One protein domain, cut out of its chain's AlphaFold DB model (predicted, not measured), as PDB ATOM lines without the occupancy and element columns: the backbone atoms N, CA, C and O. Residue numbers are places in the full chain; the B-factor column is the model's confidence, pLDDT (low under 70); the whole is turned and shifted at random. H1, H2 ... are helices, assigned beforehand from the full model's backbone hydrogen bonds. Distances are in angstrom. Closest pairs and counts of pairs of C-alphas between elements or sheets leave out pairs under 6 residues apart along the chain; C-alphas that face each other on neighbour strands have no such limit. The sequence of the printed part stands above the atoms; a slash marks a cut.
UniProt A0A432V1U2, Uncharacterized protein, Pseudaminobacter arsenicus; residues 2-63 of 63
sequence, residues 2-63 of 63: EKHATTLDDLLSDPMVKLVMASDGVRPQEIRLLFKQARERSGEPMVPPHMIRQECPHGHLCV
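This is residues 2 to 63 of the 63 residues of an uncharacterized protein of Pseudaminobacter arsenicus (UniProt A0A432V1U2). A single long helix, H3, runs out from a small, loose helical head and continues into a long tail with no named element, residues 44 to 63, whose last residues fold back in a hook. The head is made of two short helices, H1 and H2, set nearly at right angles near the first residues of H3, and residues 2 to 7 stick out from it as an arm. The printed part has 62 residues, with three named helices in the order H1, H2, H3 and no named strand; the class is all helix, and the named helices hold 31 of the 62 residues. The whole is extended, with a radius of gyration of the C-alphas of 19.7 A, and its C-alphas span 59 by 33 by 14 A, a flat outline.

The printed part begins at Glu 2, with its C-alpha at (-23.261, 38.007, 60.900). H1 is residues 8 to 13, from C-alpha 8 at (-31.661, 22.606, 58.753), and is 8.5 A long from first to last C-alpha. H2 is residues 15 to 23, 12.5 A long. H3, the longest helix, is residues 28 to 43, 23.1 A long, and ends with C-alpha 43 at (-21.795, 13.244, 46.131). Residues 44 to 63 follow with no named element.

H1 and H2 are close but not clearly touching, their closest C-alphas being those of Leu 12 and Lys 18, 6.7 A apart. Their lines stand at 84 degrees, about perpendicular. H2 and H3 are also close but not clearly touching, with the C-alphas of Lys 18 and Pro 28 the closest at 7.6 A. Their lines stand at 86 degrees, about perpendicular. H1 and H3 are close but not clearly touching too, and their closest C-alphas, those of Leu 12 and Pro 28, are 5.8 A apart. These two run opposite ways at a shallow tilt of 3 degrees. In H1, H2 and H3 every O i to N i+4 pair is within hydrogen-bond range.

The two C-alphas farthest apart are those of Pro 15 and His 58, 58.7 A. The printed part has no cut, and both links, H1 to H2 and H2 to H3, are tight. Residues 2 to 7 stand free, and so do residues 36 to 50, of which 36 to 43 belong to H3, and residues 54 to 59. The mean pLDDT of the printed part is 79.3, and the model's confidence is low, under 70, in residues 2 to 5 and 43 to 63. Val 63 is the chain's last residue.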
ATOM      1  N   GLU A   2     -23.623  39.409  61.126       54.00
ATOM      2  CA  GLU A   2     -23.261  38.007  60.900       54.00
ATOM      3  C   GLU A   2     -24.534  37.240  60.544       54.00
ATOM      4  O   GLU A   2     -25.492  37.204  61.317       54.00
ATOM      5  N   LYS A   3     -24.578  36.664  59.341       58.97
ATOM      6  CA  LYS A   3     -25.585  35.658  59.013       58.97
ATOM      7  C   LYS A   3     -25.189  34.409  59.790       58.97
ATOM      8  O   LYS A   3     -24.372  33.635  59.302       58.97
ATOM      9  N   HIS A   4     -25.724  34.237  60.998       58.06
ATOM     10  CA  HIS A   4     -25.713  32.925  61.636       58.06
ATOM     11  C   HIS A   4     -26.332  31.956  60.632       58.06
ATOM     12  O   HIS A   4     -27.497  32.104  60.265       58.06
ATOM     13  N   ALA A   5     -25.518  31.049  60.096       59.44
ATOM     14  CA  ALA A   5     -25.997  30.026  59.190       59.44
ATOM     15  C   ALA A   5     -26.920  29.116  60.006       59.44
ATOM     16  O   ALA A   5     -26.449  28.263  60.753       59.44
ATOM     17  N   THR A   6     -28.226  29.360  59.926       76.81
ATOM     18  CA  THR A   6     -29.237  28.498  60.529       76.81
ATOM     19  C   THR A   6     -29.106  27.117  59.913       76.81
ATOM     20  O   THR A   6     -29.118  26.964  58.687       76.81
ATOM     21  N   THR A   7     -28.924  26.100  60.754       90.81
ATOM     22  CA  THR A   7     -28.873  24.727  60.265       90.81
ATOM     23  C   THR A   7     -30.280  24.264  59.895       90.81
ATOM     24  O   THR A   7     -31.285  24.820  60.351       90.81
ATOM     25  N   LEU A   8     -30.371  23.220  59.068       92.31
ATOM     26  CA  LEU A   8     -31.661  22.606  58.753       92.31
ATOM     27  C   LEU A   8     -32.381  22.154  60.033       92.31
ATOM     28  O   LEU A   8     -33.592  22.318  60.142       92.31
ATOM     29  N   ASP A   9     -31.648  21.610  61.005       93.88
ATOM     30  CA  ASP A   9     -32.237  21.140  62.255       93.88
ATOM     31  C   ASP A   9     -32.764  22.273  63.133       93.88
ATOM     32  O   ASP A   9     -33.804  22.086  63.767       93.88
ATOM     33  N   ASP A  10     -32.127  23.446  63.118       94.50
ATOM     34  CA  ASP A  10     -32.640  24.629  63.817       94.50
ATOM     35  C   ASP A  10     -33.977  25.063  63.209       94.50
ATOM     36  O   ASP A  10     -34.961  25.250  63.925       94.50
ATOM     37  N   LEU A  11     -34.046  25.126  61.875       94.31
ATOM     38  CA  LEU A  11     -35.258  25.511  61.155       94.31
ATOM     39  C   LEU A  11     -36.395  24.501  61.363       94.31
ATOM     40  O   LEU A  11     -37.528  24.886  61.621       94.31
ATOM     41  N   LEU A  12     -36.105  23.200  61.295       95.44
ATOM     42  CA  LEU A  12     -37.100  22.145  61.520       95.44
ATOM     43  C   LEU A  12     -37.519  22.009  62.990       95.44
ATOM     44  O   LEU A  12     -38.496  21.314  63.293       95.44
ATOM     45  N   SER A  13     -36.766  22.615  63.907       95.12
ATOM     46  CA  SER A  13     -37.081  22.653  65.334       95.12
ATOM     47  C   SER A  13     -37.883  23.890  65.729       95.12
ATOM     48  O   SER A  13     -38.583  23.824  66.745       95.12
ATOM     49  N   ASP A  14     -37.834  24.945  64.914       96.75
ATOM     50  CA  ASP A  14     -38.536  26.204  65.128       96.75
ATOM     51  C   ASP A  14     -40.067  26.008  65.251       96.75
ATOM     52  O   ASP A  14     -40.682  25.316  64.426       96.75
ATOM     53  N   PRO A  15     -40.712  26.589  66.282       96.62
ATOM     54  CA  PRO A  15     -42.149  26.439  66.497       96.62
ATOM     55  C   PRO A  15     -43.012  26.985  65.354       96.62
ATOM     56  O   PRO A  15     -44.005  26.351  64.998       96.62
ATOM     57  N   MET A  16     -42.646  28.128  64.769       96.94
ATOM     58  CA  MET A  16     -43.400  28.726  63.664       96.94
ATOM     59  C   MET A  16     -43.318  27.848  62.422       96.94
ATOM     60  O   MET A  16     -44.337  27.580  61.787       96.94
ATOM     61  N   VAL A  17     -42.131  27.331  62.112       96.25
ATOM     62  CA  VAL A  17     -41.940  26.410  60.987       96.25
ATOM     63  C   VAL A  17     -42.757  25.137  61.182       96.25
ATOM     64  O   VAL A  17     -43.464  24.727  60.267       96.25
ATOM     65  N   LYS A  18     -42.745  24.532  62.377       97.06
ATOM     66  CA  LYS A  18     -43.549  23.328  62.656       97.06
ATOM     67  C   LYS A  18     -45.046  23.550  62.460       97.06
ATOM     68  O   LYS A  18     -45.717  22.643  61.972       97.06
ATOM     69  N   LEU A  19     -45.567  24.723  62.826       98.06
ATOM     70  CA  LEU A  19     -46.975  25.065  62.607       98.06
ATOM     71  C   LEU A  19     -47.316  25.117  61.116       98.06
ATOM     72  O   LEU A  19     -48.315  24.531  60.703       98.06
ATOM     73  N   VAL A  20     -46.469  25.758  60.308       97.62
ATOM     74  CA  VAL A  20     -46.648  25.818  58.848       97.62
ATOM     75  C   VAL A  20     -46.572  24.420  58.238       97.62
ATOM     76  O   VAL A  20     -47.463  24.019  57.497       97.62
ATOM     77  N   MET A  21     -45.570  23.629  58.620       97.38
ATOM     78  CA  MET A  21     -45.431  22.252  58.143       97.38
ATOM     79  C   MET A  21     -46.659  21.401  58.476       97.38
ATOM     80  O   MET A  21     -47.149  20.678  57.615       97.38
ATOM     81  N   ALA A  22     -47.187  21.508  59.698       97.69
ATOM     82  CA  ALA A  22     -48.391  20.788  60.101       97.69
ATOM     83  C   ALA A  22     -49.627  21.229  59.300       97.69
ATOM     84  O   ALA A  22     -50.417  20.375  58.904       97.69
ATOM     85  N   SER A  23     -49.767  22.534  59.031       98.00
ATOM     86  CA  SER A  23     -50.823  23.078  58.165       98.00
ATOM     87  C   SER A  23     -50.775  22.478  56.758       98.00
ATOM     88  O   SER A  23     -51.818  22.172  56.185       98.00
ATOM     89  N   ASP A  24     -49.570  22.254  56.236       97.88
ATOM     90  CA  ASP A  24     -49.343  21.685  54.904       97.88
ATOM     91  C   ASP A  24     -49.272  20.143  54.906       97.88
ATOM     92  O   ASP A  24     -49.027  19.524  53.870       97.88
ATOM     93  N   GLY A  25     -49.475  19.493  56.058       97.56
ATOM     94  CA  GLY A  25     -49.420  18.032  56.191       97.56
ATOM     95  C   GLY A  25     -48.014  17.427  56.074       97.56
ATOM     96  O   GLY A  25     -47.878  16.238  55.793       97.56
ATOM     97  N   VAL A  26     -46.967  18.220  56.293       97.56
ATOM     98  CA  VAL A  26     -45.559  17.827  56.165       97.56
ATOM     99  C   VAL A  26     -44.949  17.511  57.533       97.56
ATOM    100  O   VAL A  26     -45.100  18.273  58.489       97.56
ATOM    101  N   ARG A  27     -44.176  16.420  57.640       97.12
ATOM    102  CA  ARG A  27     -43.439  16.079  58.870       97.12
ATOM    103  C   ARG A  27     -41.953  16.449  58.768       97.12
ATOM    104  O   ARG A  27     -41.311  16.166  57.757       97.12
ATOM    105  N   PRO A  28     -41.333  16.981  59.839       96.06
ATOM    106  CA  PRO A  28     -39.898  17.294  59.865       96.06
ATOM    107  C   PRO A  28     -38.975  16.139  59.458       96.06
ATOM    108  O   PRO A  28     -37.926  16.352  58.855       96.06
ATOM    109  N   GLN A  29     -39.345  14.901  59.784       96.75
ATOM    110  CA  GLN A  29     -38.561  13.709  59.461       96.75
ATOM    111  C   GLN A  29     -38.500  13.441  57.951       96.75
ATOM    112  O   GLN A  29     -37.469  12.988  57.458       96.75
ATOM    113  N   GLU A  30     -39.567  13.759  57.214       96.81
ATOM    114  CA  GLU A  30     -39.620  13.590  55.756       96.81
ATOM    115  C   GLU A  30     -38.650  14.553  55.074       96.81
ATOM    116  O   GLU A  30     -37.870  14.144  54.216       96.81
ATOM    117  N   ILE A  31     -38.598  15.806  55.537       95.69
ATOM    118  CA  ILE A  31     -37.650  16.803  55.026       95.69
ATOM    119  C   ILE A  31     -36.200  16.386  55.296       95.69
ATOM    120  O   ILE A  31     -35.365  16.457  54.394       95.69
ATOM    121  N   ARG A  32     -35.892  15.884  56.501       95.25
ATOM    122  CA  ARG A  32     -34.548  15.362  56.817       95.25
ATOM    123  C   ARG A  32     -34.131  14.246  55.863       95.25
ATOM    124  O   ARG A  32     -32.999  14.245  55.380       95.25
ATOM    125  N   LEU A  33     -35.040  13.313  55.581       95.38
ATOM    126  CA  LEU A  33     -34.779  12.210  54.661       95.38
ATOM    127  C   LEU A  33     -34.505  12.718  53.239       95.38
ATOM    128  O   LEU A  33     -33.519  12.305  52.632       95.38
ATOM    129  N   LEU A  34     -35.321  13.648  52.738       94.56
ATOM    130  CA  LEU A  34     -35.148  14.226  51.403       94.56
ATOM    131  C   LEU A  34     -33.807  14.954  51.255       94.56
ATOM    132  O   LEU A  34     -33.118  14.781  50.248       94.56
ATOM    133  N   PHE A  35     -33.399  15.723  52.266       92.44
ATOM    134  CA  PHE A  35     -32.099  16.398  52.267       92.44
ATOM    135  C   PHE A  35     -30.934  15.410  52.333       92.44
ATOM    136  O   PHE A  35     -29.944  15.587  51.622       92.44
ATOM    137  N   LYS A  36     -31.057  14.342  53.130       91.44
ATOM    138  CA  LYS A  36     -30.061  13.265  53.170       91.44
ATOM    139  C   LYS A  36     -29.886  12.627  51.787       91.44
ATOM    140  O   LYS A  36     -28.766  12.561  51.292       91.44
ATOM    141  N   GLN A  37     -30.986  12.263  51.129       91.19
ATOM    142  CA  GLN A  37     -30.976  11.687  49.780       91.19
ATOM    143  C   GLN A  37     -30.442  12.660  48.721       91.19
ATOM    144  O   GLN A  37     -29.772  12.260  47.774       91.19
ATOM    145  N   ALA A  38     -30.759  13.953  48.827       88.38
ATOM    146  CA  ALA A  38     -30.211  14.969  47.929       88.38
ATOM    147  C   ALA A  38     -28.692  15.095  48.093       88.38
ATOM    148  O   ALA A  38     -27.974  15.173  47.099       88.38
ATOM    149  N   ARG A  39     -28.196  15.045  49.335       85.25
ATOM    150  CA  ARG A  39     -26.762  15.073  49.623       85.25
ATOM    151  C   ARG A  39     -26.046  13.843  49.065       85.25
ATOM    152  O   ARG A  39     -25.003  13.999  48.439       85.25
ATOM    153  N   GLU A  40     -26.621  12.656  49.247       84.56
ATOM    154  CA  GLU A  40     -26.105  11.402  48.676       84.56
ATOM    155  C   GLU A  40     -26.023  11.486  47.145       84.56
ATOM    156  O   GLU A  40     -24.963  11.231  46.582       84.56
ATOM    157  N   ARG A  41     -27.074  11.990  46.483       79.00
ATOM    158  CA  ARG A  41     -27.074  12.228  45.028       79.00
ATOM    159  C   ARG A  41     -26.056  13.272  44.574       79.00
ATOM    160  O   ARG A  41     -25.507  13.144  43.492       79.00
ATOM    161  N   SER A  42     -25.805  14.310  45.371       72.38
ATOM    162  CA  SER A  42     -24.823  15.353  45.030       72.38
ATOM    163  C   SER A  42     -23.364  14.914  45.204       72.38
ATOM    164  O   SER A  42     -22.469  15.557  44.663       72.38
ATOM    165  N   GLY A  43     -23.119  13.852  45.983       66.25
ATOM    166  CA  GLY A  43     -21.795  13.244  46.131       66.25
ATOM    167  C   GLY A  43     -21.410  12.357  44.947       66.25
ATOM    168  O   GLY A  43     -20.226  12.126  44.710       66.25
ATOM    169  N   GLU A  44     -22.397  11.896  44.181       61.75
ATOM    170  CA  GLU A  44     -22.177  11.270  42.886       61.75
ATOM    171  C   GLU A  44     -22.042  12.380  41.838       61.75
ATOM    172  O   GLU A  44     -22.899  13.267  41.773       61.75
ATOM    173  N   PRO A  45     -20.982  12.395  41.006       60.09
ATOM    174  CA  PRO A  45     -20.951  13.306  39.878       60.09
ATOM    175  C   PRO A  45     -22.138  12.952  38.983       60.09
ATOM    176  O   PRO A  45     -22.119  11.936  38.289       60.09
ATOM    177  N   MET A  46     -23.184  13.778  39.023       60.91
ATOM    178  CA  MET A  46     -24.301  13.698  38.091       60.91
ATOM    179  C   MET A  46     -23.769  14.121  36.723       60.91
ATOM    180  O   MET A  46     -23.881  15.274  36.313       60.91
ATOM    181  N   VAL A  47     -23.112  13.187  36.042       60.72
ATOM    182  CA  VAL A  47     -22.754  13.332  34.639       60.72
ATOM    183  C   VAL A  47     -24.070  13.340  33.864       60.72
ATOM    184  O   VAL A  47     -24.843  12.384  33.965       60.72
ATOM    185  N   PRO A  48     -24.377  14.411  33.112       61.34
ATOM    186  CA  PRO A  48     -25.466  14.385  32.159       61.34
ATOM    187  C   PRO A  48     -25.346  13.131  31.287       61.34
ATOM    188  O   PRO A  48     -24.227  12.778  30.911       61.34
ATOM    189  N   PRO A  49     -26.461  12.490  30.899       62.53
ATOM    190  CA  PRO A  49     -26.439  11.247  30.119       62.53
ATOM    191  C   PRO A  49     -25.722  11.360  28.758       62.53
ATOM    192  O   PRO A  49     -25.526  10.359  28.083       62.53
ATOM    193  N   HIS A  50     -25.320  12.567  28.348       64.25
ATOM    194  CA  HIS A  50     -24.545  12.845  27.140       64.25
ATOM    195  C   HIS A  50     -23.046  13.123  27.389       64.25
ATOM    196  O   HIS A  50     -22.327  13.421  26.437       64.25
ATOM    197  N   MET A  51     -22.548  13.073  28.630       57.69
ATOM    198  CA  MET A  51     -21.118  13.258  28.901       57.69
ATOM    199  C   MET A  51     -20.342  11.951  28.706       57.69
ATOM    200  O   MET A  51     -20.499  10.993  29.458       57.69
ATOM    201  N   ILE A  52     -19.446  11.944  27.722       56.91
ATOM    202  CA  ILE A  52     -18.462  10.879  27.501       56.91
ATOM    203  C   ILE A  52     -17.277  11.135  28.445       56.91
ATOM    204  O   ILE A  52     -16.677  12.211  28.407       56.91
ATOM    205  N   ARG A  53     -16.929  10.167  29.307       53.94
ATOM    206  CA  ARG A  53     -15.707  10.219  30.135       53.94
ATOM    207  C   ARG A  53     -14.482  10.405  29.222       53.94
ATOM    208  O   ARG A  53     -14.351   9.683  28.239       53.94
ATOM    209  N   GLN A  54     -13.568  11.325  29.560       56.22
ATOM    210  CA  GLN A  54     -12.329  11.565  28.786       56.22
ATOM    211  C   GLN A  54     -11.428  10.321  28.676       56.22
ATOM    212  O   GLN A  54     -10.615  10.224  27.763       56.22
ATOM    213  N   GLU A  55     -11.603   9.355  29.574       62.00
ATOM    214  CA  GLU A  55     -10.800   8.141  29.685       62.00
ATOM    215  C   GLU A  55     -11.618   6.907  29.261       62.00
ATOM    216  O   GLU A  55     -11.793   5.963  30.026       62.00
ATOM    217  N   CYS A  56     -12.171   6.906  28.047       59.84
ATOM    218  CA  CYS A  56     -12.596   5.658  27.407       59.84
ATOM    219  C   CYS A  56     -11.390   5.146  26.585       59.84
ATOM    220  O   CYS A  56     -11.061   5.759  25.566       59.84
ATOM    221  N   PRO A  57     -10.711   4.049  26.979       56.66
ATOM    222  CA  PRO A  57      -9.424   3.649  26.392       56.66
ATOM    223  C   PRO A  57      -9.475   3.236  24.910       56.66
ATOM    224  O   PRO A  57      -8.430   2.986  24.323       56.66
ATOM    225  N   HIS A  58     -10.659   3.180  24.286       57.09
ATOM    226  CA  HIS A  58     -10.822   2.708  22.906       57.09
ATOM    227  C   HIS A  58     -11.819   3.514  22.054       57.09
ATOM    228  O   HIS A  58     -12.384   2.984  21.103       57.09
ATOM    229  N   GLY A  59     -12.039   4.798  22.357       51.75
ATOM    230  CA  GLY A  59     -12.676   5.723  21.405       51.75
ATOM    231  C   GLY A  59     -14.135   5.441  21.012       51.75
ATOM    232  O   GLY A  59     -14.664   6.148  20.163       51.75
ATOM    233  N   HIS A  60     -14.820   4.476  21.628       53.28
ATOM    234  CA  HIS A  60     -16.236   4.225  21.380       53.28
ATOM    235  C   HIS A  60     -16.963   3.945  22.697       53.28
ATOM    236  O   HIS A  60     -16.603   3.023  23.417       53.28
ATOM    237  N   LEU A  61     -17.924   4.832  22.987       55.78
ATOM    238  CA  LEU A  61     -18.979   4.817  24.013       55.78
ATOM    239  C   LEU A  61     -18.760   3.889  25.220       55.78
ATOM    240  O   LEU A  61     -18.869   2.670  25.127       55.78
ATOM    241  N   CYS A  62     -18.566   4.505  26.383       57.09
ATOM    242  CA  CYS A  62     -18.680   3.830  27.667       57.09
ATOM    243  C   CYS A  62     -20.181   3.641  27.991       57.09
ATOM    244  O   CYS A  62     -20.887   4.638  28.156       57.09
ATOM    245  N   VAL A  63     -20.658   2.389  28.003       57.47
ATOM    246  CA  VAL A  63     -22.040   2.005  28.371       57.47
ATOM    247  C   VAL A  63     -22.122   1.701  29.860       57.47
ATOM    248  O   VAL A  63     -21.175   1.054  30.363       57.47
TER     249      VAL A  63